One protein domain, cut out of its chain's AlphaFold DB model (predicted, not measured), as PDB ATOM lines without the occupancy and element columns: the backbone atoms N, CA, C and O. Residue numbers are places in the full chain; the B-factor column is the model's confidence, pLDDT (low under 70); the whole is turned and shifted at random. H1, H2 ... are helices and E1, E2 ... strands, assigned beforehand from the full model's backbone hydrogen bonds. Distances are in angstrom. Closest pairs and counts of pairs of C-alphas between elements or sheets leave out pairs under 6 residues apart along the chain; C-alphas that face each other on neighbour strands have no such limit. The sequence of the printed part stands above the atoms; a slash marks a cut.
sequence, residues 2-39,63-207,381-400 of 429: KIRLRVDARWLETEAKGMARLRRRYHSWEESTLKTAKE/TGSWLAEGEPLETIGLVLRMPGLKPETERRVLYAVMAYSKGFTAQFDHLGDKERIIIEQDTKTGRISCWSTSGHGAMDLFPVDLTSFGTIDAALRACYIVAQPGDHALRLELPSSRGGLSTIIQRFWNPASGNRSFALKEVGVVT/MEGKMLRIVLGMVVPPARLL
ATOM      1  N   LYS A   2     -34.907   3.899 -49.982       84.31
ATOM      2  CA  LYS A   2     -35.349   4.029 -48.581       84.31
ATOM      3  C   LYS A   2     -34.158   4.149 -47.628       84.31
ATOM      4  O   LYS A   2     -33.136   3.501 -47.850       84.31
ATOM      5  N   ILE A   3     -34.303   4.956 -46.582       84.44
ATOM      6  CA  ILE A   3     -33.325   5.129 -45.495       84.44
ATOM      7  C   ILE A   3     -33.972   4.803 -44.152       84.44
ATOM      8  O   ILE A   3     -35.181   4.940 -43.979       84.44
ATOM      9  N   ARG A   4     -33.155   4.370 -43.191       86.12
ATOM     10  CA  ARG A   4     -33.611   4.013 -41.846       86.12
ATOM     11  C   ARG A   4     -33.433   5.201 -40.908       86.12
ATOM     12  O   ARG A   4     -32.304   5.524 -40.537       86.12
ATOM     13  N   LEU A   5     -34.541   5.832 -40.531       83.12
ATOM     14  CA  LEU A   5     -34.587   6.930 -39.575       83.12
ATOM     15  C   LEU A   5     -34.893   6.383 -38.178       83.12
ATOM     16  O   LEU A   5     -35.929   5.766 -37.941       83.12
ATOM     17  N   ARG A   6     -33.991   6.616 -37.232       83.00
ATOM     18  CA  ARG A   6     -34.158   6.292 -35.823       83.00
ATOM     19  C   ARG A   6     -34.623   7.537 -35.076       83.00
ATOM     20  O   ARG A   6     -33.913   8.542 -35.029       83.00
ATOM     21  N   VAL A   7     -35.795   7.440 -34.462       77.50
ATOM     22  CA  VAL A   7     -36.432   8.519 -33.701       77.50
ATOM     23  C   VAL A   7     -36.562   8.094 -32.241       77.50
ATOM     24  O   VAL A   7     -36.875   6.941 -31.942       77.50
ATOM     25  N   ASP A   8     -36.300   9.011 -31.313       76.19
ATOM     26  CA  ASP A   8     -36.527   8.786 -29.883       76.19
ATOM     27  C   ASP A   8     -38.018   8.508 -29.616       76.19
ATOM     28  O   ASP A   8     -38.876   9.323 -29.957       76.19
ATOM     29  N   ALA A   9     -38.348   7.365 -29.002       76.69
ATOM     30  CA  ALA A   9     -39.743   6.964 -28.828       76.69
ATOM     31  C   ALA A   9     -40.531   7.907 -27.904       76.69
ATOM     32  O   ALA A   9     -41.729   8.084 -28.102       76.69
ATOM     33  N   ARG A  10     -39.886   8.549 -26.918       73.12
ATOM     34  CA  ARG A  10     -40.569   9.538 -26.065       73.12
ATOM     35  C   ARG A  10     -40.828  10.832 -26.800       73.12
ATOM     36  O   ARG A  10     -41.833  11.486 -26.535       73.12
ATOM     37  N   TRP A  11     -39.907  11.217 -27.678       75.19
ATOM     38  CA  TRP A  11     -40.140  12.357 -28.548       75.19
ATOM     39  C   TRP A  11     -41.337  12.072 -29.451       75.19
ATOM     40  O   TRP A  11     -42.296  12.833 -29.409       75.19
ATOM     41  N   LEU A  12     -41.357  10.918 -30.122       77.44
ATOM     42  CA  LEU A  12     -42.489  10.498 -30.948       77.44
ATOM     43  C   LEU A  12     -43.811  10.458 -30.161       77.44
ATOM     44  O   LEU A  12     -44.825  10.950 -30.642       77.44
ATOM     45  N   GLU A  13     -43.805   9.940 -28.929       78.38
ATOM     46  CA  GLU A  13     -44.980   9.946 -28.045       78.38
ATOM     47  C   GLU A  13     -45.432  11.374 -27.688       78.38
ATOM     48  O   GLU A  13     -46.630  11.658 -27.619       78.38
ATOM     49  N   THR A  14     -44.485  12.284 -27.464       77.69
ATOM     50  CA  THR A  14     -44.773  13.692 -27.159       77.69
ATOM     51  C   THR A  14     -45.390  14.395 -28.363       77.69
ATOM     52  O   THR A  14     -46.414  15.060 -28.210       77.69
ATOM     53  N   GLU A  15     -44.828  14.196 -29.557       78.00
ATOM     54  CA  GLU A  15     -45.374  14.708 -30.818       78.00
ATOM     55  C   GLU A  15     -46.779  14.142 -31.069       78.00
ATOM     56  O   GLU A  15     -47.704  14.897 -31.350       78.00
ATOM     57  N   ALA A  16     -46.991  12.837 -30.853       81.06
ATOM     58  CA  ALA A  16     -48.303  12.204 -30.989       81.06
ATOM     59  C   ALA A  16     -49.347  12.802 -30.028       81.06
ATOM     60  O   ALA A  16     -50.478  13.091 -30.426       81.06
ATOM     61  N   LYS A  17     -48.977  13.049 -28.763       81.50
ATOM     62  CA  LYS A  17     -49.854  13.720 -27.786       81.50
ATOM     63  C   LYS A  17     -50.139  15.172 -28.171       81.50
ATOM     64  O   LYS A  17     -51.277  15.624 -28.017       81.50
ATOM     65  N   GLY A  18     -49.131  15.896 -28.661       77.81
ATOM     66  CA  GLY A  18     -49.262  17.265 -29.163       77.81
ATOM     67  C   GLY A  18     -50.244  17.340 -30.330       77.81
ATOM     68  O   GLY A  18     -51.224  18.085 -30.270       77.81
ATOM     69  N   MET A  19     -50.054  16.473 -31.321       79.38
ATOM     70  CA  MET A  19     -50.918  16.337 -32.487       79.38
ATOM     71  C   MET A  19     -52.356  15.959 -32.096       79.38
ATOM     72  O   MET A  19     -53.304  16.608 -32.533       79.38
ATOM     73  N   ALA A  20     -52.549  15.003 -31.181       81.75
ATOM     74  CA  ALA A  20     -53.879  14.637 -30.678       81.75
ATOM     75  C   ALA A  20     -54.577  15.783 -29.918       81.75
ATOM     76  O   ALA A  20     -55.804  15.916 -29.950       81.75
ATOM     77  N   ARG A  21     -53.821  16.634 -29.208       81.25
ATOM     78  CA  ARG A  21     -54.363  17.850 -28.579       81.25
ATOM     79  C   ARG A  21     -54.820  18.857 -29.634       81.25
ATOM     80  O   ARG A  21     -55.880  19.452 -29.463       81.25
ATOM     81  N   LEU A  22     -54.036  19.048 -30.692       77.12
ATOM     82  CA  LEU A  22     -54.356  19.966 -31.785       77.12
ATOM     83  C   LEU A  22     -55.570  19.476 -32.581       77.12
ATOM     84  O   LEU A  22     -56.489  20.258 -32.789       77.12
ATOM     85  N   ARG A  23     -55.653  18.174 -32.882       81.75
ATOM     86  CA  ARG A  23     -56.819  17.558 -33.542       81.75
ATOM     87  C   ARG A  23     -58.112  17.791 -32.759       81.75
ATOM     88  O   ARG A  23     -59.114  18.202 -33.329       81.75
ATOM     89  N   ARG A  24     -58.080  17.633 -31.430       84.00
ATOM     90  CA  ARG A  24     -59.237  17.950 -30.570       84.00
ATOM     91  C   ARG A  24     -59.622  19.430 -30.600       84.00
ATOM     92  O   ARG A  24     -60.807  19.740 -30.608       84.00
ATOM     93  N   ARG A  25     -58.641  20.339 -30.606       80.06
ATOM     94  CA  ARG A  25     -58.904  21.785 -30.713       80.06
ATOM     95  C   ARG A  25     -59.532  22.141 -32.056       80.06
ATOM     96  O   ARG A  25     -60.489  22.902 -32.062       80.06
ATOM     97  N   TYR A  26     -59.023  21.562 -33.142       80.00
ATOM     98  CA  TYR A  26     -59.573  21.750 -34.479       80.00
ATOM     99  C   TYR A  26     -61.025  21.272 -34.558       80.00
ATOM    100  O   TYR A  26     -61.884  22.069 -34.904       80.00
ATOM    101  N   HIS A  27     -61.330  20.039 -34.139       84.44
ATOM    102  CA  HIS A  27     -62.714  19.546 -34.165       84.44
ATOM    103  C   HIS A  27     -63.652  20.399 -33.311       84.44
ATOM    104  O   HIS A  27     -64.755  20.717 -33.733       84.44
ATOM    105  N   SER A  28     -63.200  20.839 -32.133       85.69
ATOM    106  CA  SER A  28     -64.002  21.726 -31.287       85.69
ATOM    107  C   SER A  28     -64.277  23.083 -31.949       85.69
ATOM    108  O   SER A  28     -65.381  23.617 -31.832       85.69
ATOM    109  N   TRP A  29     -63.288  23.644 -32.648       84.81
ATOM    110  CA  TRP A  29     -63.452  24.860 -33.440       84.81
ATOM    111  C   TRP A  29     -64.377  24.646 -34.647       84.81
ATOM    112  O   TRP A  29     -65.260  25.471 -34.884       84.81
ATOM    113  N   GLU A  30     -64.219  23.537 -35.370       83.38
ATOM    114  CA  GLU A  30     -65.016  23.171 -36.543       83.38
ATOM    115  C   GLU A  30     -66.492  23.000 -36.162       83.38
ATOM    116  O   GLU A  30     -67.364  23.626 -36.763       83.38
ATOM    117  N   GLU A  31     -66.778  22.240 -35.103       87.19
ATOM    118  CA  GLU A  31     -68.130  22.051 -34.567       87.19
ATOM    119  C   GLU A  31     -68.770  23.379 -34.150       87.19
ATOM    120  O   GLU A  31     -69.913  23.656 -34.515       87.19
ATOM    121  N   SER A  32     -68.033  24.221 -33.417       86.50
ATOM    122  CA  SER A  32     -68.507  25.541 -32.982       86.50
ATOM    123  C   SER A  32     -68.805  26.457 -34.172       86.50
ATOM    124  O   SER A  32     -69.839  27.131 -34.209       86.50
ATOM    125  N   THR A  33     -67.935  26.449 -35.184       83.56
ATOM    126  CA  THR A  33     -68.085  27.271 -36.389       83.56
ATOM    127  C   THR A  33     -69.261  26.801 -37.239       83.56
ATOM    128  O   THR A  33     -70.099  27.613 -37.625       83.56
ATOM    129  N   LEU A  34     -69.395  25.489 -37.466       85.94
ATOM    130  CA  LEU A  34     -70.524  24.903 -38.190       85.94
ATOM    131  C   LEU A  34     -71.849  25.120 -37.458       85.94
ATOM    132  O   LEU A  34     -72.862  25.388 -38.101       85.94
ATOM    133  N   LYS A  35     -71.859  25.014 -36.125       89.38
ATOM    134  CA  LYS A  35     -73.036  25.322 -35.310       89.38
ATOM    135  C   LYS A  35     -73.446  26.784 -35.487       89.38
ATOM    136  O   LYS A  35     -74.588  27.043 -35.841       89.38
ATOM    137  N   THR A  36     -72.500  27.712 -35.342       84.75
ATOM    138  CA  THR A  36     -72.754  29.153 -35.507       84.75
ATOM    139  C   THR A  36     -73.231  29.483 -36.925       84.75
ATOM    140  O   THR A  36     -74.149  30.278 -37.099       84.75
ATOM    141  N   ALA A  37     -72.674  28.827 -37.949       84.69
ATOM    142  CA  ALA A  37     -73.116  28.975 -39.336       84.69
ATOM    143  C   ALA A  37     -74.548  28.459 -39.561       84.69
ATOM    144  O   ALA A  37     -75.307  29.076 -40.302       84.69
ATOM    145  N   LYS A  38     -74.928  27.342 -38.924       87.00
ATOM    146  CA  LYS A  38     -76.286  26.769 -38.996       87.00
ATOM    147  C   LYS A  38     -77.323  27.588 -38.226       87.00
ATOM    148  O   LYS A  38     -78.489  27.581 -38.600       87.00
ATOM    149  N   GLU A  39     -76.909  28.251 -37.151       88.62
ATOM    150  CA  GLU A  39     -77.762  29.109 -36.317       88.62
ATOM    151  C   GLU A  39     -77.924  30.527 -36.892       88.62
ATOM    152  O   GLU A  39     -78.748  31.300 -36.402       88.62
ATOM    153  N   THR A  63     -54.742  23.443 -41.517       63.75
ATOM    154  CA  THR A  63     -54.298  22.728 -40.311       63.75
ATOM    155  C   THR A  63     -55.142  21.479 -40.024       63.75
ATOM    156  O   THR A  63     -54.605  20.442 -39.637       63.75
ATOM    157  N   GLY A  64     -56.459  21.557 -40.211       67.25
ATOM    158  CA  GLY A  64     -57.389  20.446 -40.031       67.25
ATOM    159  C   GLY A  64     -57.171  19.306 -41.013       67.25
ATOM    160  O   GLY A  64     -57.027  18.155 -40.599       67.25
ATOM    161  N   SER A  65     -57.070  19.645 -42.299       66.31
ATOM    162  CA  SER A  65     -56.768  18.690 -43.373       66.31
ATOM    163  C   SER A  65     -55.450  17.960 -43.091       66.31
ATOM    164  O   SER A  65     -55.367  16.736 -43.166       66.31
ATOM    165  N   TRP A  66     -54.440  18.696 -42.625       66.81
ATOM    166  CA  TRP A  66     -53.144  18.137 -42.239       66.81
ATOM    167  C   TRP A  66     -53.204  17.232 -41.010       66.81
ATOM    168  O   TRP A  66     -52.581  16.169 -40.978       66.81
ATOM    169  N   LEU A  67     -53.972  17.621 -39.992       70.19
ATOM    170  CA  LEU A  67     -54.166  16.812 -38.793       70.19
ATOM    171  C   LEU A  67     -54.934  15.526 -39.071       70.19
ATOM    172  O   LEU A  67     -54.812  14.614 -38.258       70.19
ATOM    173  N   ALA A  68     -55.727  15.438 -40.136       68.88
ATOM    174  CA  ALA A  68     -56.490  14.241 -40.471       68.88
ATOM    175  C   ALA A  68     -55.608  13.129 -41.066       68.88
ATOM    176  O   ALA A  68     -55.799  11.964 -40.714       68.88
ATOM    177  N   GLU A  69     -54.619  13.487 -41.889       71.81
ATOM    178  CA  GLU A  69     -53.873  12.534 -42.726       71.81
ATOM    179  C   GLU A  69     -52.434  12.256 -42.263       71.81
ATOM    180  O   GLU A  69     -51.908  11.179 -42.532       71.81
ATOM    181  N   GLY A  70     -51.786  13.200 -41.572       70.38
ATOM    182  CA  GLY A  70     -50.358  13.099 -41.254       70.38
ATOM    183  C   GLY A  70     -50.019  12.171 -40.082       70.38
ATOM    184  O   GLY A  70     -50.787  12.023 -39.127       70.38
ATOM    185  N   GLU A  71     -48.810  11.606 -40.103       78.06
ATOM    186  CA  GLU A  71     -48.212  10.956 -38.932       78.06
ATOM    187  C   GLU A  71     -47.267  11.897 -38.158       78.06
ATOM    188  O   GLU A  71     -46.598  12.750 -38.751       78.06
ATOM    189  N   PRO A  72     -47.090  11.708 -36.834       76.25
ATOM    190  CA  PRO A  72     -46.060  12.422 -36.085       76.25
ATOM    191  C   PRO A  72     -44.666  12.173 -36.676       76.25
ATOM    192  O   PRO A  72     -44.259  11.015 -36.841       76.25
ATOM    193  N   LEU A  73     -43.920  13.252 -36.947       75.69
ATOM    194  CA  LEU A  73     -42.592  13.214 -37.577       75.69
ATOM    195  C   LEU A  73     -42.592  12.464 -38.918       75.69
ATOM    196  O   LEU A  73     -41.637  11.753 -39.249       75.69
ATOM    197  N   GLU A  74     -43.675  12.568 -39.686       79.94
ATOM    198  CA  GLU A  74     -43.673  12.111 -41.069       79.94
ATOM    199  C   GLU A  74     -42.564  12.829 -41.846       79.94
ATOM    200  O   GLU A  74     -42.410  14.050 -41.771       79.94
ATOM    201  N   THR A  75     -41.728  12.043 -42.520       84.38
ATOM    202  CA  THR A  75     -40.461  12.515 -43.072       84.38
ATOM    203  C   THR A  75     -40.309  12.024 -44.500       84.38
ATOM    204  O   THR A  75     -40.516  10.844 -44.774       84.38
ATOM    205  N   ILE A  76     -39.855  12.909 -45.381       87.38
ATOM    206  CA  ILE A  76     -39.383  12.575 -46.723       87.38
ATOM    207  C   ILE A  76     -37.909  12.959 -46.845       87.38
ATOM    208  O   ILE A  76     -37.486  14.040 -46.433       87.38
ATOM    209  N   GLY A  77     -37.094  12.055 -47.381       89.06
ATOM    210  CA  GLY A  77     -35.703  12.356 -47.694       89.06
ATOM    211  C   GLY A  77     -35.565  12.967 -49.085       89.06
ATOM    212  O   GLY A  77     -36.264  12.564 -50.014       89.06
ATOM    213  N   LEU A  78     -34.607  13.870 -49.268       91.31
ATOM    214  CA  LEU A  78     -34.163  14.300 -50.595       91.31
ATOM    215  C   LEU A  78     -32.638  14.359 -50.646       91.31
ATOM    216  O   LEU A  78     -31.994  14.792 -49.692       91.31
ATOM    217  N   VAL A  79     -32.052  13.908 -51.752       92.38
ATOM    218  CA  VAL A  79     -30.599  13.944 -51.958       92.38
ATOM    219  C   VAL A  79     -30.266  14.973 -53.022       92.38
ATOM    220  O   VAL A  79     -30.678  14.842 -54.169       92.38
ATOM    221  N   LEU A  80     -29.464  15.967 -52.652       94.44
ATOM    222  CA  LEU A  80     -28.886  16.917 -53.590       94.44
ATOM    223  C   LEU A  80     -27.490  16.453 -53.983       94.44
ATOM    224  O   LEU A  80     -26.644  16.209 -53.119       94.44
ATOM    225  N   ARG A  81     -27.233  16.369 -55.284       94.69
ATOM    226  CA  ARG A  81     -25.884  16.196 -55.810       94.69
ATOM    227  C   ARG A  81     -25.209  17.555 -55.921       94.69
ATOM    228  O   ARG A  81     -25.810  18.526 -56.373       94.69
ATOM    229  N   MET A  82     -23.952  17.629 -55.506       94.94
ATOM    230  CA  MET A  82     -23.152  18.848 -55.548       94.94
ATOM    231  C   MET A  82     -21.707  18.510 -55.932       94.94
ATOM    232  O   MET A  82     -21.218  17.437 -55.582       94.94
ATOM    233  N   PRO A  83     -20.996  19.389 -56.648       96.00
ATOM    234  CA  PRO A  83     -19.564  19.219 -56.862       96.00
ATOM    235  C   PRO A  83     -18.809  19.421 -55.545       96.00
ATOM    236  O   PRO A  83     -19.219  20.212 -54.693       96.00
ATOM    237  N   GLY A  84     -17.693  18.730 -55.354       93.75
ATOM    238  CA  GLY A  84     -16.777  19.054 -54.271       93.75
ATOM    239  C   GLY A  84     -15.949  20.306 -54.573       93.75
ATOM    240  O   GLY A  84     -15.953  20.833 -55.684       93.75
ATOM    241  N   LEU A  85     -15.230  20.817 -53.566       92.06
ATOM    242  CA  LEU A  85     -14.321  21.960 -53.760       92.06
ATOM    243  C   LEU A  85     -13.049  21.580 -54.535       92.06
ATOM    244  O   LEU A  85     -12.339  22.470 -55.005       92.06
ATOM    245  N   LYS A  86     -12.756  20.280 -54.640       91.38
ATOM    246  CA  LYS A  86     -11.664  19.734 -55.444       91.38
ATOM    247  C   LYS A  86     -12.240  19.041 -56.683       91.38
ATOM    248  O   LYS A  86     -13.319  18.461 -56.582       91.38
ATOM    249  N   PRO A  87     -11.534  19.047 -57.826       88.56
ATOM    250  CA  PRO A  87     -12.043  18.460 -59.067       88.56
ATOM    251  C   PRO A  87     -12.401  16.972 -58.963       88.56
ATOM    252  O   PRO A  87     -13.313  16.508 -59.635       88.56
ATOM    253  N   GLU A  88     -11.681  16.217 -58.131       92.00
ATOM    254  CA  GLU A  88     -11.902  14.785 -57.923       92.00
ATOM    255  C   GLU A  88     -12.968  14.441 -56.875       92.00
ATOM    256  O   GLU A  88     -13.212  13.254 -56.647       92.00
ATOM    257  N   THR A  89     -13.596  15.425 -56.226       92.94
ATOM    258  CA  THR A  89     -14.577  15.161 -55.169       92.94
ATOM    259  C   THR A  89     -16.009  15.474 -55.598       92.94
ATOM    260  O   THR A  89     -16.287  16.455 -56.287       92.94
ATOM    261  N   GLU A  90     -16.949  14.635 -55.165       93.50
ATOM    262  CA  GLU A  90     -18.391  14.818 -55.343       93.50
ATOM    263  C   GLU A  90     -19.083  14.781 -53.978       93.50
ATOM    264  O   GLU A  90     -18.693  14.024 -53.089       93.50
ATOM    265  N   ARG A  91     -20.118  15.602 -53.798       93.38
ATOM    266  CA  ARG A  91     -20.903  15.692 -52.569       93.38
ATOM    267  C   ARG A  91     -22.341  15.255 -52.806       93.38
ATOM    268  O   ARG A  91     -22.969  15.613 -53.799       93.38
ATOM    269  N   ARG A  92     -22.887  14.534 -51.833       93.44
ATOM    270  CA  ARG A  92     -24.312  14.244 -51.699       93.44
ATOM    271  C   ARG A  92     -24.801  14.833 -50.386       93.44
ATOM    272  O   ARG A  92     -24.323  14.454 -49.318       93.44
ATOM    273  N   VAL A  93     -25.742  15.763 -50.468       92.94
ATOM    274  CA  VAL A  93     -26.391  16.361 -49.303       92.94
ATOM    275  C   VAL A  93     -27.742  15.691 -49.134       92.94
ATOM    276  O   VAL A  93     -28.643  15.900 -49.942       92.94
ATOM    277  N   LEU A  94     -27.874  14.858 -48.109       91.88
ATOM    278  CA  LEU A  94     -29.145  14.234 -47.768       91.88
ATOM    279  C   LEU A  94     -29.871  15.138 -46.785       91.88
ATOM    280  O   LEU A  94     -29.427  15.282 -45.649       91.88
ATOM    281  N   TYR A  95     -30.988  15.700 -47.222       89.44
ATOM    282  CA  TYR A  95     -31.943  16.381 -46.368       89.44
ATOM    283  C   TYR A  95     -33.012  15.394 -45.892       89.44
ATOM    284  O   TYR A  95     -33.480  14.570 -46.679       89.44
ATOM    285  N   ALA A  96     -33.426  15.498 -44.633       87.00
ATOM    286  CA  ALA A  96     -34.699  14.955 -44.178       87.00
ATOM    287  C   ALA A  96     -35.646  16.125 -43.924       87.00
ATOM    288  O   ALA A  96     -35.376  16.988 -43.088       87.00
ATOM    289  N   VAL A  97     -36.725  16.146 -44.697       83.38
ATOM    290  CA  VAL A  97     -37.793  17.130 -44.606       83.38
ATOM    291  C   VAL A  97     -38.884  16.527 -43.743       83.38
ATOM    292  O   VAL A  97     -39.487  15.520 -44.118       83.38
ATOM    293  N   MET A  98     -39.108  17.121 -42.578       76.19
ATOM    294  CA  MET A  98     -40.131  16.672 -41.638       76.19
ATOM    295  C   MET A  98     -41.376  17.537 -41.809       76.19
ATOM    296  O   MET A  98     -41.308  18.760 -41.690       76.19
ATOM    297  N   ALA A  99     -42.520  16.909 -42.083       65.69
ATOM    298  CA  ALA A  99     -43.794  17.613 -42.213       65.69
ATOM    299  C   ALA A  99     -44.291  18.163 -40.859       65.69
ATOM    300  O   ALA A  99     -45.026  19.144 -40.822       65.69
ATOM    301  N   TYR A 100     -43.859  17.571 -39.738       64.25
ATOM    302  CA  TYR A 100     -44.233  18.011 -38.395       64.25
ATOM    303  C   TYR A 100     -43.097  17.800 -37.398       64.25
ATOM    304  O   TYR A 100     -42.693  16.666 -37.157       64.25
ATOM    305  N   SER A 101     -42.610  18.883 -36.797       55.56
ATOM    306  CA  SER A 101     -41.608  18.862 -35.732       55.56
ATOM    307  C   SER A 101     -41.828  20.099 -34.863       55.56
ATOM    308  O   SER A 101     -41.513  21.203 -35.298       55.56
ATOM    309  N   LYS A 102     -42.451  19.907 -33.681       56.59
ATOM    310  CA  LYS A 102     -42.423  20.771 -32.473       56.59
ATOM    311  C   LYS A 102     -43.670  20.551 -31.604       56.59
ATOM    312  O   LYS A 102     -44.493  21.434 -31.397       56.59
ATOM    313  N   GLY A 103     -43.750  19.394 -30.955       43.44
ATOM    314  CA  GLY A 103     -44.822  18.998 -30.032       43.44
ATOM    315  C   GLY A 103     -44.961  19.867 -28.772       43.44
ATOM    316  O   GLY A 103     -45.837  19.614 -27.942       43.44
ATOM    317  N   PHE A 104     -44.121  20.895 -28.619       44.59
ATOM    318  CA  PHE A 104     -44.135  21.851 -27.511       44.59
ATOM    319  C   PHE A 104     -44.718  23.222 -27.877       44.59
ATOM    320  O   PHE A 104     -45.106  23.958 -26.967       44.59
ATOM    321  N   THR A 105     -44.825  23.570 -29.161       49.06
ATOM    322  CA  THR A 105     -45.448  24.830 -29.582       49.06
ATOM    323  C   THR A 105     -46.953  24.621 -29.777       49.06
ATOM    324  O   THR A 105     -47.445  23.532 -30.073       49.06
ATOM    325  N   ALA A 106     -47.743  25.663 -29.511       45.62
ATOM    326  CA  ALA A 106     -49.175  25.677 -29.822       45.62
ATOM    327  C   ALA A 106     -49.448  26.225 -31.237       45.62
ATOM    328  O   ALA A 106     -50.592  26.550 -31.543       45.62
ATOM    329  N   GLN A 107     -48.398  26.367 -32.050       47.28
ATOM    330  CA  GLN A 107     -48.393  27.002 -33.364       47.28
ATOM    331  C   GLN A 107     -47.789  26.039 -34.393       47.28
ATOM    332  O   GLN A 107     -46.870  25.286 -34.072       47.28
ATOM    333  N   PHE A 108     -48.344  26.057 -35.605       48.75
ATOM    334  CA  PHE A 108     -47.892  25.283 -36.764       48.75
ATOM    335  C   PHE A 108     -46.978  26.138 -37.647       48.75
ATOM    336  O   PHE A 108     -47.330  26.487 -38.762       48.75
ATOM    337  N   ASP A 109     -45.817  26.545 -37.161       44.03
ATOM    338  CA  ASP A 109     -44.941  27.468 -37.895       44.03
ATOM    339  C   ASP A 109     -43.777  26.780 -38.629       44.03
ATOM    340  O   ASP A 109     -42.937  27.451 -39.221       44.03
ATOM    341  N   HIS A 110     -43.724  25.441 -38.629       53.69
ATOM    342  CA  HIS A 110     -42.539  24.690 -39.065       53.69
ATOM    343  C   HIS A 110     -42.846  23.504 -39.979       53.69
ATOM    344  O   HIS A 110     -42.377  22.384 -39.767       53.69
ATOM    345  N   LEU A 111     -43.644  23.743 -41.019       53.59
ATOM    346  CA  LEU A 111     -43.735  22.787 -42.112       53.59
ATOM    347  C   LEU A 111     -42.403  22.694 -42.846       53.59
ATOM    348  O   LEU A 111     -41.856  23.692 -43.313       53.59
ATOM    349  N   GLY A 112     -41.917  21.465 -42.985       57.16
ATOM    350  CA  GLY A 112     -40.693  21.199 -43.709       57.16
ATOM    351  C   GLY A 112     -39.476  21.718 -42.964       57.16
ATOM    352  O   GLY A 112     -38.678  22.416 -43.577       57.16
ATOM    353  N   ASP A 113     -39.321  21.377 -41.682       68.56
ATOM    354  CA  ASP A 113     -38.013  21.425 -41.016       68.56
ATOM    355  C   ASP A 113     -37.015  20.591 -41.839       68.56
ATOM    356  O   ASP A 113     -37.329  19.468 -42.245       68.56
ATOM    357  N   LYS A 114     -35.829  21.147 -42.121       78.25
ATOM    358  CA  LYS A 114     -34.894  20.625 -43.138       78.25
ATOM    359  C   LYS A 114     -33.537  20.387 -42.509       78.25
ATOM    360  O   LYS A 114     -32.635  21.222 -42.580       78.25
ATOM    361  N   GLU A 115     -33.368  19.203 -41.951       80.12
ATOM    362  CA  GLU A 115     -32.069  18.797 -41.439       80.12
ATOM    363  C   GLU A 115     -31.267  18.086 -42.508       80.12
ATOM    364  O   GLU A 115     -31.849  17.464 -43.394       80.12
ATOM    365  N   ARG A 116     -29.931  18.147 -42.443       87.38
ATOM    366  CA  ARG A 116     -29.098  17.537 -43.486       87.38
ATOM    367  C   ARG A 116     -27.842  16.859 -42.974       87.38
ATOM    368  O   ARG A 116     -27.272  17.244 -41.964       87.38
ATOM    369  N   ILE A 117     -27.361  15.902 -43.748       88.94
ATOM    370  CA  ILE A 117     -26.003  15.372 -43.646       88.94
ATOM    371  C   ILE A 117     -25.300  15.572 -44.986       88.94
ATOM    372  O   ILE A 117     -25.934  15.539 -46.043       88.94
ATOM    373  N   ILE A 118     -23.990  15.781 -44.949       91.25
ATOM    374  CA  ILE A 118     -23.171  15.982 -46.145       91.25
ATOM    375  C   ILE A 118     -22.229  14.795 -46.256       91.25
ATOM    376  O   ILE A 118     -21.484  14.519 -45.321       91.25
ATOM    377  N   ILE A 119     -22.241  14.106 -47.391       92.38
ATOM    378  CA  ILE A 119     -21.325  13.007 -47.693       92.38
ATOM    379  C   ILE A 119     -20.475  13.428 -48.886       92.38
ATOM    380  O   ILE A 119     -21.016  13.704 -49.950       92.38
ATOM    381  N   GLU A 120     -19.160  13.485 -48.722       93.50
ATOM    382  CA  GLU A 120     -18.203  13.709 -49.806       93.50
ATOM    383  C   GLU A 120     -17.509  12.398 -50.161       93.50
ATOM    384  O   GLU A 120     -17.070  11.658 -49.280       93.50
ATOM    385  N   GLN A 121     -17.393  12.133 -51.455       93.38
ATOM    386  CA  GLN A 121     -16.625  11.031 -52.005       93.38
ATOM    387  C   GLN A 121     -15.522  11.582 -52.903       93.38
ATOM    388  O   GLN A 121     -15.778  12.362 -53.818       93.38
ATOM    389  N   ASP A 122     -14.297  11.139 -52.657       93.25
ATOM    390  CA  ASP A 122     -13.183  11.298 -53.580       93.25
ATOM    391  C   ASP A 122     -13.234  10.166 -54.609       93.25
ATOM    392  O   ASP A 122     -13.112   8.985 -54.279       93.25
ATOM    393  N   THR A 123     -13.450  10.535 -55.867       90.25
ATOM    394  CA  THR A 123     -13.604   9.600 -56.988       90.25
ATOM    395  C   THR A 123     -12.290   8.938 -57.402       90.25
ATOM    396  O   THR A 123     -12.326   7.870 -58.006       90.25
ATOM    397  N   LYS A 124     -11.134   9.522 -57.056       90.94
ATOM    398  CA  LYS A 124      -9.810   8.953 -57.349       90.94
ATOM    399  C   LYS A 124      -9.359   7.990 -56.263       90.94
ATOM    400  O   LYS A 124      -8.855   6.915 -56.570       90.94
ATOM    401  N   THR A 125      -9.502   8.384 -54.999       91.00
ATOM    402  CA  THR A 125      -9.016   7.578 -53.864       91.00
ATOM    403  C   THR A 125     -10.071   6.623 -53.313       91.00
ATOM    404  O   THR A 125      -9.739   5.720 -52.548       91.00
ATOM    405  N   GLY A 126     -11.344   6.817 -53.669       89.00
ATOM    406  CA  GLY A 126     -12.473   6.071 -53.113       89.00
ATOM    407  C   GLY A 126     -12.824   6.467 -51.677       89.00
ATOM    408  O   GLY A 126     -13.711   5.858 -51.081       89.00
ATOM    409  N   ARG A 127     -12.151   7.476 -51.102       91.56
ATOM    410  CA  ARG A 127     -12.392   7.932 -49.730       91.56
ATOM    411  C   ARG A 127     -13.791   8.531 -49.604       91.56
ATOM    412  O   ARG A 127     -14.165   9.388 -50.398       91.56
ATOM    413  N   ILE A 128     -14.530   8.143 -48.564       90.69
ATOM    414  CA  ILE A 128     -15.876   8.662 -48.274       90.69
ATOM    415  C   ILE A 128     -15.877   9.307 -46.888       90.69
ATOM    416  O   ILE A 128     -15.543   8.662 -45.900       90.69
ATOM    417  N   SER A 129     -16.258  10.579 -46.806       89.50
ATOM    418  CA  SER A 129     -16.308  11.368 -45.569       89.50
ATOM    419  C   SER A 129     -17.712  11.927 -45.348       89.50
ATOM    420  O   SER A 129     -18.351  12.366 -46.297       89.50
ATOM    421  N   CYS A 130     -18.209  11.917 -44.111       87.50
ATOM    422  CA  CYS A 130     -19.562  12.366 -43.780       87.50
ATOM    423  C   CYS A 130     -19.568  13.382 -42.637       87.50
ATOM    424  O   CYS A 130     -19.118  13.077 -41.535       87.50
ATOM    425  N   TRP A 131     -20.165  14.549 -42.861       86.38
ATOM    426  CA  TRP A 131     -20.474  15.541 -41.833       86.38
ATOM    427  C   TRP A 131     -21.945  15.421 -41.446       86.38
ATOM    428  O   TRP A 131     -22.829  15.470 -42.302       86.38
ATOM    429  N   SER A 132     -22.203  15.253 -40.153       80.94
ATOM    430  CA  SER A 132     -23.557  15.324 -39.601       80.94
ATOM    431  C   SER A 132     -23.855  16.735 -39.097       80.94
ATOM    432  O   SER A 132     -22.937  17.493 -38.786       80.94
ATOM    433  N   THR A 133     -25.133  17.085 -38.981       73.50
ATOM    434  CA  THR A 133     -25.555  18.265 -38.214       73.50
ATOM    435  C   THR A 133     -25.495  17.985 -36.717       73.50
ATOM    436  O   THR A 133     -26.100  17.036 -36.220       73.50
ATOM    437  N   SER A 134     -24.790  18.850 -36.001       63.78
ATOM    438  CA  SER A 134     -25.020  19.176 -34.595       63.78
ATOM    439  C   SER A 134     -26.069  20.298 -34.495       63.78
ATOM    440  O   SER A 134     -26.424  20.884 -35.517       63.78
ATOM    441  N   GLY A 135     -26.585  20.561 -33.292       58.16
ATOM    442  CA  GLY A 135     -27.718  21.457 -33.022       58.16
ATOM    443  C   GLY A 135     -27.817  22.744 -33.854       58.16
ATOM    444  O   GLY A 135     -26.804  23.309 -34.270       58.16
ATOM    445  N   HIS A 136     -29.041  23.222 -34.090       62.41
ATOM    446  CA  HIS A 136     -29.343  24.399 -34.920       62.41
ATOM    447  C   HIS A 136     -28.769  24.319 -36.355       62.41
ATOM    448  O   HIS A 136     -28.366  25.327 -36.942       62.41
ATOM    449  N   GLY A 137     -28.690  23.112 -36.927       63.59
ATOM    450  CA  GLY A 137     -28.197  22.882 -38.289       63.59
ATOM    451  C   GLY A 137     -26.697  23.152 -38.501       63.59
ATOM    452  O   GLY A 137     -26.249  23.316 -39.647       63.59
ATOM    453  N   ALA A 138     -25.906  23.215 -37.426       69.44
ATOM    454  CA  ALA A 138     -24.466  23.445 -37.471       69.44
ATOM    455  C   ALA A 138     -23.704  22.140 -37.767       69.44
ATOM    456  O   ALA A 138     -23.810  21.174 -37.024       69.44
ATOM    457  N   MET A 139     -22.893  22.089 -38.828       75.38
ATOM    458  CA  MET A 139     -22.124  20.876 -39.166       75.38
ATOM    459  C   MET A 139     -21.057  20.519 -38.126       75.38
ATOM    460  O   MET A 139     -20.365  21.406 -37.622       75.38
ATOM    461  N   ASP A 140     -20.877  19.218 -37.895       69.00
ATOM    462  CA  ASP A 140     -19.779  18.658 -37.108       69.00
ATOM    463  C   ASP A 140     -18.420  19.182 -37.601       69.00
ATOM    464  O   ASP A 140     -18.179  19.336 -38.801       69.00
ATOM    465  N   LEU A 141     -17.504  19.428 -36.660       66.31
ATOM    466  CA  LEU A 141     -16.164  19.928 -36.979       66.31
ATOM    467  C   LEU A 141     -15.322  18.887 -37.734       66.31
ATOM    468  O   LEU A 141     -14.539  19.244 -38.613       66.31
ATOM    469  N   PHE A 142     -15.498  17.606 -37.403       69.19
ATOM    470  CA  PHE A 142     -14.732  16.502 -37.974       69.19
ATOM    471  C   PHE A 142     -15.661  15.516 -38.687       69.19
ATOM    472  O   PHE A 142     -16.610  15.035 -38.064       69.19
ATOM    473  N   PRO A 143     -15.397  15.185 -39.963       79.44
ATOM    474  CA  PRO A 143     -16.183  14.184 -40.658       79.44
ATOM    475  C   PRO A 143     -15.914  12.784 -40.108       79.44
ATOM    476  O   PRO A 143     -14.811  12.453 -39.671       79.44
ATOM    477  N   VAL A 144     -16.926  11.933 -40.214       81.69
ATOM    478  CA  VAL A 144     -16.822  10.491 -40.001       81.69
ATOM    479  C   VAL A 144     -16.357   9.830 -41.297       81.69
ATOM    480  O   VAL A 144     -16.879  10.130 -42.369       81.69
ATOM    481  N   ASP A 145     -15.393   8.918 -41.201       82.12
ATOM    482  CA  ASP A 145     -14.925   8.126 -42.341       82.12
ATOM    483  C   ASP A 145     -15.885   6.959 -42.636       82.12
ATOM    484  O   ASP A 145     -16.164   6.124 -41.771       82.12
ATOM    485  N   LEU A 146     -16.387   6.908 -43.871       87.06
ATOM    486  CA  LEU A 146     -17.286   5.880 -44.398       87.06
ATOM    487  C   LEU A 146     -16.630   5.018 -45.488       87.06
ATOM    488  O   LEU A 146     -17.301   4.185 -46.095       87.06
ATOM    489  N   THR A 147     -15.332   5.178 -45.747       86.56
ATOM    490  CA  THR A 147     -14.620   4.514 -46.855       86.56
ATOM    491  C   THR A 147     -14.776   2.989 -46.820       86.56
ATOM    492  O   THR A 147     -14.960   2.344 -47.847       86.56
ATOM    493  N   SER A 148     -14.828   2.403 -45.622       84.19
ATOM    494  CA  SER A 148     -15.027   0.960 -45.412       84.19
ATOM    495  C   SER A 148     -16.382   0.404 -45.893       84.19
ATOM    496  O   SER A 148     -16.596  -0.807 -45.861       84.19
ATOM    497  N   PHE A 149     -17.341   1.246 -46.287       85.12
ATOM    498  CA  PHE A 149     -18.592   0.808 -46.920       85.12
ATOM    499  C   PHE A 149     -18.485   0.688 -48.449       85.12
ATOM    500  O   PHE A 149     -19.394   0.145 -49.074       85.12
ATOM    501  N   GLY A 150     -17.399   1.176 -49.055       85.19
ATOM    502  CA  GLY A 150     -17.135   1.127 -50.495       85.19
ATOM    503  C   GLY A 150     -17.958   2.117 -51.325       85.19
ATOM    504  O   GLY A 150     -17.407   2.800 -52.179       85.19
ATOM    505  N   THR A 151     -19.264   2.241 -51.065       85.56
ATOM    506  CA  THR A 151     -20.156   3.181 -51.768       85.56
ATOM    507  C   THR A 151     -21.036   3.966 -50.798       85.56
ATOM    508  O   THR A 151     -21.356   3.488 -49.705       85.56
ATOM    509  N   ILE A 152     -21.478   5.158 -51.215       84.56
ATOM    510  CA  ILE A 152     -22.408   5.987 -50.432       84.56
ATOM    511  C   ILE A 152     -23.723   5.238 -50.186       84.56
ATOM    512  O   ILE A 152     -24.216   5.218 -49.060       84.56
ATOM    513  N   ASP A 153     -24.266   4.566 -51.200       82.50
ATOM    514  CA  ASP A 153     -25.536   3.845 -51.069       82.50
ATOM    515  C   ASP A 153     -25.420   2.662 -50.099       82.50
ATOM    516  O   ASP A 153     -26.340   2.397 -49.324       82.50
ATOM    517  N   ALA A 154     -24.282   1.953 -50.095       84.94
ATOM    518  CA  ALA A 154     -24.015   0.918 -49.100       84.94
ATOM    519  C   ALA A 154     -23.903   1.507 -47.687       84.94
ATOM    520  O   ALA A 154     -24.460   0.934 -46.750       84.94
ATOM    521  N   ALA A 155     -23.254   2.666 -47.532       85.50
ATOM    522  CA  ALA A 155     -23.174   3.358 -46.249       85.50
ATOM    523  C   ALA A 155     -24.563   3.783 -45.744       85.50
ATOM    524  O   ALA A 155     -24.916   3.470 -44.608       85.50
ATOM    525  N   LEU A 156     -25.386   4.415 -46.589       83.19
ATOM    526  CA  LEU A 156     -26.743   4.854 -46.239       83.19
ATOM    527  C   LEU A 156     -27.681   3.682 -45.922       83.19
ATOM    528  O   LEU A 156     -28.513   3.794 -45.024       83.19
ATOM    529  N   ARG A 157     -27.534   2.542 -46.613       83.00
ATOM    530  CA  ARG A 157     -28.285   1.319 -46.292       83.00
ATOM    531  C   ARG A 157     -27.840   0.701 -44.972       83.00
ATOM    532  O   ARG A 157     -28.686   0.235 -44.216       83.00
ATOM    533  N   ALA A 158     -26.540   0.690 -44.681       81.38
ATOM    534  CA  ALA A 158     -25.983   0.032 -43.499       81.38
ATOM    535  C   ALA A 158     -26.090   0.865 -42.210       81.38
ATOM    536  O   ALA A 158     -26.165   0.289 -41.122       81.38
ATOM    537  N   CYS A 159     -26.122   2.190 -42.321       82.44
ATOM    538  CA  CYS A 159     -26.200   3.109 -41.189       82.44
ATOM    539  C   CYS A 159     -27.649   3.444 -40.806       82.44
ATOM    540  O   CYS A 159     -28.594   3.174 -41.553       82.44
ATOM    541  N   TYR A 160     -27.805   4.049 -39.631       83.38
ATOM    542  CA  TYR A 160     -29.054   4.667 -39.196       83.38
ATOM    543  C   TYR A 160     -28.894   6.179 -39.223       83.38
ATOM    544  O   TYR A 160     -27.875   6.703 -38.778       83.38
ATOM    545  N   ILE A 161     -29.904   6.886 -39.706       83.62
ATOM    546  CA  ILE A 161     -29.982   8.332 -39.530       83.62
ATOM    547  C   ILE A 161     -30.741   8.564 -38.239       83.62
ATOM    548  O   ILE A 161     -31.807   8.000 -38.047       83.62
ATOM    549  N   VAL A 162     -30.196   9.352 -37.328       77.50
ATOM    550  CA  VAL A 162     -30.784   9.602 -36.015       77.50
ATOM    551  C   VAL A 162     -31.246  11.045 -35.968       77.50
ATOM    552  O   VAL A 162     -30.416  11.950 -36.060       77.50
ATOM    553  N   ALA A 163     -32.552  11.251 -35.806       75.00
ATOM    554  CA  ALA A 163     -33.111  12.571 -35.544       75.00
ATOM    555  C   ALA A 163     -33.019  12.876 -34.045       75.00
ATOM    556  O   ALA A 163     -33.423  12.064 -33.205       75.00
ATOM    557  N   GLN A 164     -32.448  14.029 -33.700       67.25
ATOM    558  CA  GLN A 164     -32.266  14.433 -32.310       67.25
ATOM    559  C   GLN A 164     -33.396  15.363 -31.845       67.25
ATOM    560  O   GLN A 164     -33.675  16.355 -32.519       67.25
ATOM    561  N   PRO A 165     -34.009  15.102 -30.673       59.53
ATOM    562  CA  PRO A 165     -35.083  15.944 -30.155       59.53
ATOM    563  C   PRO A 165     -34.629  17.383 -29.884       59.53
ATOM    564  O   PRO A 165     -33.581  17.594 -29.269       59.53
ATOM    565  N   GLY A 166     -35.470  18.349 -30.263       51.09
ATOM    566  CA  GLY A 166     -35.417  19.743 -29.801       51.09
ATOM    567  C   GLY A 166     -34.309  20.624 -30.377       51.09
ATOM    568  O   GLY A 166     -34.237  21.784 -29.993       51.09
ATOM    569  N   ASP A 167     -33.459  20.103 -31.263       54.88
ATOM    570  CA  ASP A 167     -32.257  20.828 -31.694       54.88
ATOM    571  C   ASP A 167     -31.989  20.744 -33.196       54.88
ATOM    572  O   ASP A 167     -30.880  21.059 -33.606       54.88
ATOM    573  N   HIS A 168     -32.966  20.336 -34.020       64.50
ATOM    574  CA  HIS A 168     -32.821  20.430 -35.479       64.50
ATOM    575  C   HIS A 168     -31.500  19.788 -35.954       64.50
ATOM    576  O   HIS A 168     -30.568  20.458 -36.403       64.50
ATOM    577  N   ALA A 169     -31.346  18.485 -35.693       69.75
ATOM    578  CA  ALA A 169     -30.108  17.776 -35.990       69.75
ATOM    579  C   ALA A 169     -30.372  16.338 -36.445       69.75
ATOM    580  O   ALA A 169     -30.993  15.539 -35.738       69.75
ATOM    581  N   LEU A 170     -29.826  16.000 -37.614       76.06
ATOM    582  CA  LEU A 170     -29.653  14.633 -38.097       76.06
ATOM    583  C   LEU A 170     -28.209  14.191 -37.950       76.06
ATOM    584  O   LEU A 170     -27.266  14.919 -38.273       76.06
ATOM    585  N   ARG A 171     -28.050  12.935 -37.547       77.25
ATOM    586  CA  ARG A 171     -26.744  12.302 -37.441       77.25
ATOM    587  C   ARG A 171     -26.711  10.951 -38.117       77.25
ATOM    588  O   ARG A 171     -27.649  10.176 -37.985       77.25
ATOM    589  N   LEU A 172     -25.600  10.644 -38.771       80.56
ATOM    590  CA  LEU A 172     -25.337   9.290 -39.238       80.56
ATOM    591  C   LEU A 172     -24.723   8.455 -38.104       80.56
ATOM    592  O   LEU A 172     -23.650   8.771 -37.589       80.56
ATOM    593  N   GLU A 173     -25.404   7.386 -37.708       77.19
ATOM    594  CA  GLU A 173     -24.920   6.405 -36.742       77.19
ATOM    595  C   GLU A 173     -24.455   5.131 -37.452       77.19
ATOM    596  O   GLU A 173     -25.210   4.477 -38.177       77.19
ATOM    597  N   LEU A 174     -23.193   4.777 -37.211       75.44
ATOM    598  CA  LEU A 174     -22.571   3.569 -37.738       75.44
ATOM    599  C   LEU A 174     -23.024   2.322 -36.956       75.44
ATOM    600  O   LEU A 174     -23.187   2.399 -35.737       75.44
ATOM    601  N   PRO A 175     -23.155   1.153 -37.602       69.19
ATOM    602  CA  PRO A 175     -23.407  -0.101 -36.900       69.19
ATOM    603  C   PRO A 175     -22.279  -0.432 -35.906       69.19
ATOM    604  O   PRO A 175     -21.095  -0.306 -36.218       69.19
ATOM    605  N   SER A 176     -22.656  -0.897 -34.710       57.66
ATOM    606  CA  SER A 176     -21.772  -1.088 -33.545       57.66
ATOM    607  C   SER A 176     -20.664  -2.140 -33.719       57.66
ATOM    608  O   SER A 176     -19.813  -2.280 -32.847       57.66
ATOM    609  N   SER A 177     -20.662  -2.888 -34.825       50.31
ATOM    610  CA  SER A 177     -19.702  -3.958 -35.124       50.31
ATOM    611  C   SER A 177     -18.384  -3.478 -35.748       50.31
ATOM    612  O   SER A 177     -17.507  -4.300 -36.005       50.31
ATOM    613  N   ARG A 178     -18.204  -2.170 -35.992       54.16
ATOM    614  CA  ARG A 178     -16.968  -1.613 -36.569       54.16
ATOM    615  C   ARG A 178     -16.141  -0.893 -35.495       54.16
ATOM    616  O   ARG A 178     -16.517   0.177 -35.021       54.16
ATOM    617  N   GLY A 179     -15.033  -1.517 -35.088       43.12
ATOM    618  CA  GLY A 179     -14.095  -0.989 -34.090       43.12
ATOM    619  C   GLY A 179     -13.322   0.249 -34.569       43.12
ATOM    620  O   GLY A 179     -12.988   0.352 -35.746       43.12
ATOM    621  N   GLY A 180     -13.026   1.178 -33.652       58.44
ATOM    622  CA  GLY A 180     -12.170   2.351 -33.885       58.44
ATOM    623  C   GLY A 180     -12.422   3.514 -32.910       58.44
ATOM    624  O   GLY A 180     -13.173   3.387 -31.942       58.44
ATOM    625  N   LEU A 181     -11.837   4.690 -33.190       51.31
ATOM    626  CA  LEU A 181     -12.128   5.970 -32.504       51.31
ATOM    627  C   LEU A 181     -13.629   6.324 -32.535       51.31
ATOM    628  O   LEU A 181     -14.158   6.920 -31.596       51.31
ATOM    629  N   SER A 182     -14.339   5.883 -33.576       50.94
ATOM    630  CA  SER A 182     -15.797   5.960 -33.704       50.94
ATOM    631  C   SER A 182     -16.533   5.194 -32.603       50.94
ATOM    632  O   SER A 182     -17.571   5.664 -32.152       50.94
ATOM    633  N   THR A 183     -15.990   4.076 -32.110       47.34
ATOM    634  CA  THR A 183     -16.556   3.308 -30.991       47.34
ATOM    635  C   THR A 183     -16.412   4.063 -29.674       47.34
ATOM    636  O   THR A 183     -17.292   3.975 -28.828       47.34
ATOM    637  N   ILE A 184     -15.332   4.829 -29.494       49.22
ATOM    638  CA  ILE A 184     -15.125   5.680 -28.314       49.22
ATOM    639  C   ILE A 184     -16.098   6.859 -28.354       49.22
ATOM    640  O   ILE A 184     -16.822   7.076 -27.388       49.22
ATOM    641  N   ILE A 185     -16.193   7.552 -29.492       52.91
ATOM    642  CA  ILE A 185     -17.180   8.615 -29.722       52.91
ATOM    643  C   ILE A 185     -18.594   8.057 -29.489       52.91
ATOM    644  O   ILE A 185     -19.306   8.561 -28.628       52.91
ATOM    645  N   GLN A 186     -18.984   6.958 -30.141       51.12
ATOM    646  CA  GLN A 186     -20.273   6.291 -29.905       51.12
ATOM    647  C   GLN A 186     -20.469   5.857 -28.449       51.12
ATOM    648  O   GLN A 186     -21.570   5.996 -27.939       51.12
ATOM    649  N   ARG A 187     -19.436   5.391 -27.736       47.38
ATOM    650  CA  ARG A 187     -19.521   5.051 -26.303       47.38
ATOM    651  C   ARG A 187     -19.680   6.269 -25.401       47.38
ATOM    652  O   ARG A 187     -20.332   6.137 -24.375       47.38
ATOM    653  N   PHE A 188     -19.142   7.431 -25.764       48.62
ATOM    654  CA  PHE A 188     -19.434   8.691 -25.077       48.62
ATOM    655  C   PHE A 188     -20.827   9.225 -25.434       48.62
ATOM    656  O   PHE A 188     -21.443   9.898 -24.620       48.62
ATOM    657  N   TRP A 189     -21.372   8.878 -26.602       49.44
ATOM    658  CA  TRP A 189     -22.703   9.312 -27.033       49.44
ATOM    659  C   TRP A 189     -23.846   8.365 -26.640       49.44
ATOM    660  O   TRP A 189     -24.949   8.843 -26.400       49.44
ATOM    661  N   ASN A 190     -23.608   7.062 -26.483       47.69
ATOM    662  CA  ASN A 190     -24.602   6.076 -26.033       47.69
ATOM    663  C   ASN A 190     -25.218   6.433 -24.653       47.69
ATOM    664  O   ASN A 190     -26.428   6.285 -24.468       47.69
ATOM    665  N   PRO A 191     -24.455   6.978 -23.682       42.69
ATOM    666  CA  PRO A 191     -25.003   7.545 -22.451       42.69
ATOM    667  C   PRO A 191     -25.776   8.855 -22.669       42.69
ATOM    668  O   PRO A 191     -26.734   9.117 -21.939       42.69
ATOM    669  N   ALA A 192     -25.400   9.676 -23.659       40.22
ATOM    670  CA  ALA A 192     -26.098  10.920 -24.014       40.22
ATOM    671  C   ALA A 192     -27.447  10.650 -24.705       40.22
ATOM    672  O   ALA A 192     -28.422  11.362 -24.463       40.22
ATOM    673  N   SER A 193     -27.536   9.580 -25.500       41.34
ATOM    674  CA  SER A 193     -28.798   9.074 -26.041       41.34
ATOM    675  C   SER A 193     -29.633   8.340 -24.987       41.34
ATOM    676  O   SER A 193     -30.841   8.218 -25.155       41.34
ATOM    677  N   GLY A 194     -29.024   7.919 -23.871       40.50
ATOM    678  CA  GLY A 194     -29.659   7.173 -22.784       40.50
ATOM    679  C   GLY A 194     -30.150   5.785 -23.215       40.50
ATOM    680  O   GLY A 194     -30.244   5.484 -24.399       40.50
ATOM    681  N   ASN A 195     -30.524   4.940 -22.248       43.94
ATOM    682  CA  ASN A 195     -31.341   3.739 -22.487       43.94
ATOM    683  C   ASN A 195     -32.751   4.148 -22.953       43.94
ATOM    684  O   ASN A 195     -33.732   4.013 -22.217       43.94
ATOM    685  N   ARG A 196     -32.854   4.772 -24.124       56.44
ATOM    686  CA  ARG A 196     -34.110   5.231 -24.701       56.44
ATOM    687  C   ARG A 196     -34.541   4.215 -25.746       56.44
ATOM    688  O   ARG A 196     -33.745   3.786 -26.574       56.44
ATOM    689  N   SER A 197     -35.795   3.788 -25.656       64.50
ATOM    690  CA  SER A 197     -36.440   3.060 -26.738       64.50
ATOM    691  C   SER A 197     -36.446   3.954 -27.977       64.50
ATOM    692  O   SER A 197     -36.705   5.156 -27.887       64.50
ATOM    693  N   PHE A 198     -36.133   3.368 -29.124       71.94
ATOM    694  CA  PHE A 198     -36.163   4.055 -30.405       71.94
ATOM    695  C   PHE A 198     -37.234   3.437 -31.291       71.94
ATOM    696  O   PHE A 198     -37.382   2.216 -31.320       71.94
ATOM    697  N   ALA A 199     -37.945   4.286 -32.025       78.75
ATOM    698  CA  ALA A 199     -38.765   3.871 -33.146       78.75
ATOM    699  C   ALA A 199     -37.909   3.917 -34.416       78.75
ATOM    700  O   ALA A 199     -37.218   4.907 -34.675       78.75
ATOM    701  N   LEU A 200     -37.934   2.834 -35.188       83.56
ATOM    702  CA  LEU A 200     -37.324   2.788 -36.507       83.56
ATOM    703  C   LEU A 200     -38.406   3.105 -37.539       83.56
ATOM    704  O   LEU A 200     -39.390   2.377 -37.626       83.56
ATOM    705  N   LYS A 201     -38.217   4.174 -38.307       83.25
ATOM    706  CA  LYS A 201     -39.053   4.520 -39.456       83.25
ATOM    707  C   LYS A 201     -38.265   4.295 -40.741       83.25
ATOM    708  O   LYS A 201     -37.098   4.683 -40.839       83.25
ATOM    709  N   GLU A 202     -38.892   3.674 -41.731       86.12
ATOM    710  CA  GLU A 202     -38.376   3.709 -43.096       86.12
ATOM    711  C   GLU A 202     -38.855   4.990 -43.767       86.12
ATOM    712  O   GLU A 202     -40.045   5.271 -43.795       86.12
ATOM    713  N   VAL A 203     -37.922   5.760 -44.314       86.00
ATOM    714  CA  VAL A 203     -38.216   7.019 -44.996       86.00
ATOM    715  C   VAL A 203     -37.918   6.851 -46.476       86.00
ATOM    716  O   VAL A 203     -36.815   6.440 -46.853       86.00
ATOM    717  N   GLY A 204     -38.902   7.159 -47.320       87.50
ATOM    718  CA  GLY A 204     -38.695   7.241 -48.759       87.50
ATOM    719  C   GLY A 204     -37.836   8.451 -49.117       87.50
ATOM    720  O   GLY A 204     -37.937   9.510 -48.498       87.50
ATOM    721  N   VAL A 205     -36.952   8.274 -50.098       88.94
ATOM    722  CA  VAL A 205     -35.990   9.298 -50.508       88.94
ATOM    723  C   VAL A 205     -36.107   9.578 -51.994       88.94
ATOM    724  O   VAL A 205     -35.931   8.661 -52.805       88.94
ATOM    725  N   VAL A 206     -36.330  10.854 -52.314       90.69
ATOM    726  CA  VAL A 206     -36.186  11.423 -53.656       90.69
ATOM    727  C   VAL A 206     -34.696  11.519 -53.971       90.69
ATOM    728  O   VAL A 206     -33.931  12.174 -53.256       90.69
ATOM    729  N   THR A 207     -34.252  10.800 -54.997       91.19
ATOM    730  CA  THR A 207     -32.825  10.714 -55.322       91.19
ATOM    731  C   THR A 207     -32.346  11.956 -56.072       91.19
ATOM    732  O   THR A 207     -33.142  12.720 -56.612       91.19
ATOM    733  N   MET A 381     -16.534  33.100 -40.120       70.94
ATOM    734  CA  MET A 381     -15.848  32.896 -38.835       70.94
ATOM    735  C   MET A 381     -16.834  32.740 -37.676       70.94
ATOM    736  O   MET A 381     -16.638  31.869 -36.839       70.94
ATOM    737  N   GLU A 382     -17.923  33.510 -37.672       70.56
ATOM    738  CA  GLU A 382     -19.019  33.353 -36.712       70.56
ATOM    739  C   GLU A 382     -19.643  31.955 -36.797       70.56
ATOM    740  O   GLU A 382     -19.733  31.261 -35.788       70.56
ATOM    741  N   GLY A 383     -19.967  31.474 -38.003       65.88
ATOM    742  CA  GLY A 383     -20.494  30.121 -38.195       65.88
ATOM    743  C   GLY A 383     -19.505  29.022 -37.788       65.88
ATOM    744  O   GLY A 383     -19.907  27.987 -37.261       65.88
ATOM    745  N   LYS A 384     -18.200  29.240 -37.986       71.06
ATOM    746  CA  LYS A 384     -17.137  28.338 -37.516       71.06
ATOM    747  C   LYS A 384     -17.028  28.343 -35.988       71.06
ATOM    748  O   LYS A 384     -16.926  27.273 -35.397       71.06
ATOM    749  N   MET A 385     -17.107  29.510 -35.350       66.69
ATOM    750  CA  MET A 385     -17.102  29.643 -33.889       66.69
ATOM    751  C   MET A 385     -18.347  29.023 -33.259       66.69
ATOM    752  O   MET A 385     -18.222  28.280 -32.290       66.69
ATOM    753  N   LEU A 386     -19.530  29.236 -33.838       67.88
ATOM    754  CA  LEU A 386     -20.769  28.616 -33.373       67.88
ATOM    755  C   LEU A 386     -20.674  27.084 -33.415       67.88
ATOM    756  O   LEU A 386     -21.060  26.427 -32.454       67.88
ATOM    757  N   ARG A 387     -20.081  26.505 -34.470       66.75
ATOM    758  CA  ARG A 387     -19.809  25.055 -34.541       66.75
ATOM    759  C   ARG A 387     -18.861  24.574 -33.454       66.75
ATOM    760  O   ARG A 387     -19.077  23.500 -32.906       66.75
ATOM    761  N   ILE A 388     -17.819  25.345 -33.148       64.69
ATOM    762  CA  ILE A 388     -16.878  25.020 -32.069       64.69
ATOM    763  C   ILE A 388     -17.608  25.045 -30.723       64.69
ATOM    764  O   ILE A 388     -17.521  24.079 -29.970       64.69
ATOM    765  N   VAL A 389     -18.371  26.102 -30.441       64.25
ATOM    766  CA  VAL A 389     -19.112  26.253 -29.181       64.25
ATOM    767  C   VAL A 389     -20.170  25.162 -29.037       64.25
ATOM    768  O   VAL A 389     -20.175  24.459 -28.033       64.25
ATOM    769  N   LEU A 390     -21.021  24.948 -30.043       62.16
ATOM    770  CA  LEU A 390     -22.041  23.898 -29.998       62.16
ATOM    771  C   LEU A 390     -21.401  22.506 -29.917       62.16
ATOM    772  O   LEU A 390     -21.786  21.700 -29.074       62.16
ATOM    773  N   GLY A 391     -20.362  22.250 -30.714       56.53
ATOM    774  CA  GLY A 391     -19.618  20.993 -30.715       56.53
ATOM    775  C   GLY A 391     -18.847  20.712 -29.423       56.53
ATOM    776  O   GLY A 391     -18.604  19.548 -29.122       56.53
ATOM    777  N   MET A 392     -18.484  21.732 -28.636       61.34
ATOM    778  CA  MET A 392     -17.810  21.574 -27.340       61.34
ATOM    779  C   MET A 392     -18.766  21.604 -26.146       61.34
ATOM    780  O   MET A 392     -18.473  20.967 -25.144       61.34
ATOM    781  N   VAL A 393     -19.890  22.322 -26.217       59.22
ATOM    782  CA  VAL A 393     -20.789  22.560 -25.071       59.22
ATOM    783  C   VAL A 393     -21.991  21.619 -25.072       59.22
ATOM    784  O   VAL A 393     -22.370  21.097 -24.021       59.22
ATOM    785  N   VAL A 394     -22.583  21.352 -26.239       58.34
ATOM    786  CA  VAL A 394     -23.787  20.517 -26.347       58.34
ATOM    787  C   VAL A 394     -23.516  19.054 -25.964       58.34
ATOM    788  O   VAL A 394     -24.306  18.511 -25.185       58.34
ATOM    789  N   PRO A 395     -22.419  18.391 -26.406       54.34
ATOM    790  CA  PRO A 395     -22.122  17.028 -25.962       54.34
ATOM    791  C   PRO A 395     -21.955  16.898 -24.439       54.34
ATOM    792  O   PRO A 395     -22.638  16.050 -23.855       54.34
ATOM    793  N   PRO A 396     -21.122  17.717 -23.756       55.94
ATOM    794  CA  PRO A 396     -20.931  17.584 -22.312       55.94
ATOM    795  C   PRO A 396     -22.169  17.954 -21.497       55.94
ATOM    796  O   PRO A 396     -22.506  17.239 -20.555       55.94
ATOM    797  N   ALA A 397     -22.891  19.020 -21.863       56.00
ATOM    798  CA  ALA A 397     -24.111  19.414 -21.155       56.00
ATOM    799  C   ALA A 397     -25.195  18.325 -21.235       56.00
ATOM    800  O   ALA A 397     -25.905  18.061 -20.261       56.00
ATOM    801  N   ARG A 398     -25.297  17.637 -22.380       54.66
ATOM    802  CA  ARG A 398     -26.222  16.510 -22.561       54.66
ATOM    803  C   ARG A 398     -25.778  15.250 -21.828       54.66
ATOM    804  O   ARG A 398     -26.628  14.560 -21.272       54.66
ATOM    805  N   LEU A 399     -24.477  14.966 -21.784       51.59
ATOM    806  CA  LEU A 399     -23.933  13.888 -20.953       51.59
ATOM    807  C   LEU A 399     -24.240  14.113 -19.472       51.59
ATOM    808  O   LEU A 399     -24.662  13.192 -18.775       51.59
ATOM    809  N   LEU A 400     -24.090  15.351 -19.005       53.44
ATOM    810  CA  LEU A 400     -24.394  15.717 -17.629       53.44
ATOM    811  C   LEU A 400     -25.897  15.600 -17.336       53.44
ATOM    812  O   LEU A 400     -26.286  15.019 -16.324       53.44
TER     813      LEU A 400
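This is residues 2 to 39, 63 to 207 and 381 to 400 of the 429 residues of an uncharacterized protein of Thorarchaeota archaeon (strain OWC) (UniProt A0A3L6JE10). One sheet of eight strands is folded back on itself into two facing leaves, curled like part of a barrel round the short helix H3. The long helix H1 leaves the sheet as an arm, with H2 packed on it and residues 31 to 39 sticking out; elsewhere H4 and H5 meet near their last residues as a corner. The 203 printed residues run E1 H1 H2 E2 E3 E4 E5 H3 E6 E7 H4 E8 H5; the mixed sheet has the order E5 E4 E3 E2 E8 E1 E6 E7, and the class is mixed, helices and strands. The whole is only just compact, close to loose, with a radius of gyration of the C-alphas of 19.7 A, and elongated, spanning 74 by 38 by 37 A.

E1, residues 2 to 8, begins at C-alpha 2 (-35.349, 4.029, -48.581). H1, residues 9 to 39, is 44.6 A long and ends at C-alpha 39 (-77.762, 29.109, -36.317). H2 is residues 63 to 69. E2, 75 to 83, E3, 89 to 98, and E4, 113 to 122, measure 25.9, 29.0 and 29.6 A. E5, 128 to 131, H3, 152 to 158, E6, 160 to 164, and E7, 169 to 173, are short. H4, 181 to 193, E8, 198 to 206, and H5, 381 to 400, measure 18.1, 24.4 and 28.6 A; H5 ends at C-alpha 400 (-24.394, 15.717, -17.629).

E2 E3 E4 E5 form a meander, each strand the antiparallel neighbour of the one before, with N 80 and O 93 at 2.8 A, N 92 and O 119 at 2.8 A, and N 120 and O 129 at 2.8 A. E8, the hinge of the folded sheet, is parallel to E2 (N 77 to O 204, 2.9 A) and antiparallel to E1 (N 5 to O 201, 2.8 A). E6 is parallel to E1 (N 6 to O 161, 2.7 A) and forms a hairpin with E7 (N 162 to O 171, 2.8 A). E7, H4, E8 is a split strand-helix-strand unit, with E1 and E6 between its strands and a right-handed crossover. Across the leaves, the closest C-alphas of E4 and E7, those of Glu 115 and Leu 170, are 5.9 A apart. The sheet curls round H3; the closest C-alphas of H3 and E1, those of Arg 157 and Ile 3, are 6.4 A apart. H1 only grazes the sheet, with residues 9 to 14. With residues 19 to 27 alone it touches H2, opposite ways at a steep tilt of 60 degrees, C-alphas 23 and 67 being closest at 5.9 A. Residues 189 to 192 of H4 touch residues 395 to 399 of H5, at a steep tilt of 65 degrees, the same way; the closest C-alphas, 192 and 399, are 4.8 A apart. Every O i to N i+4 pair is within hydrogen-bond range in H1 and H3, against 2 of 3 in H2, 7 of 9 in H4 and 14 of 16 in H5.

The C-alphas farthest apart, of Glu 39 and Thr 125, are 74.1 A apart. Residues 40 to 62 and 208 to 380 are not printed; the gaps are 24.6 A and 32.4 A between C-alphas. The links E3 to E4 and E5 to H3 are long. Mean pLDDT of the printed part is 74.1, and 74 residues are under 70, among them 99 to 113, 175 to 197 and 385 to 400.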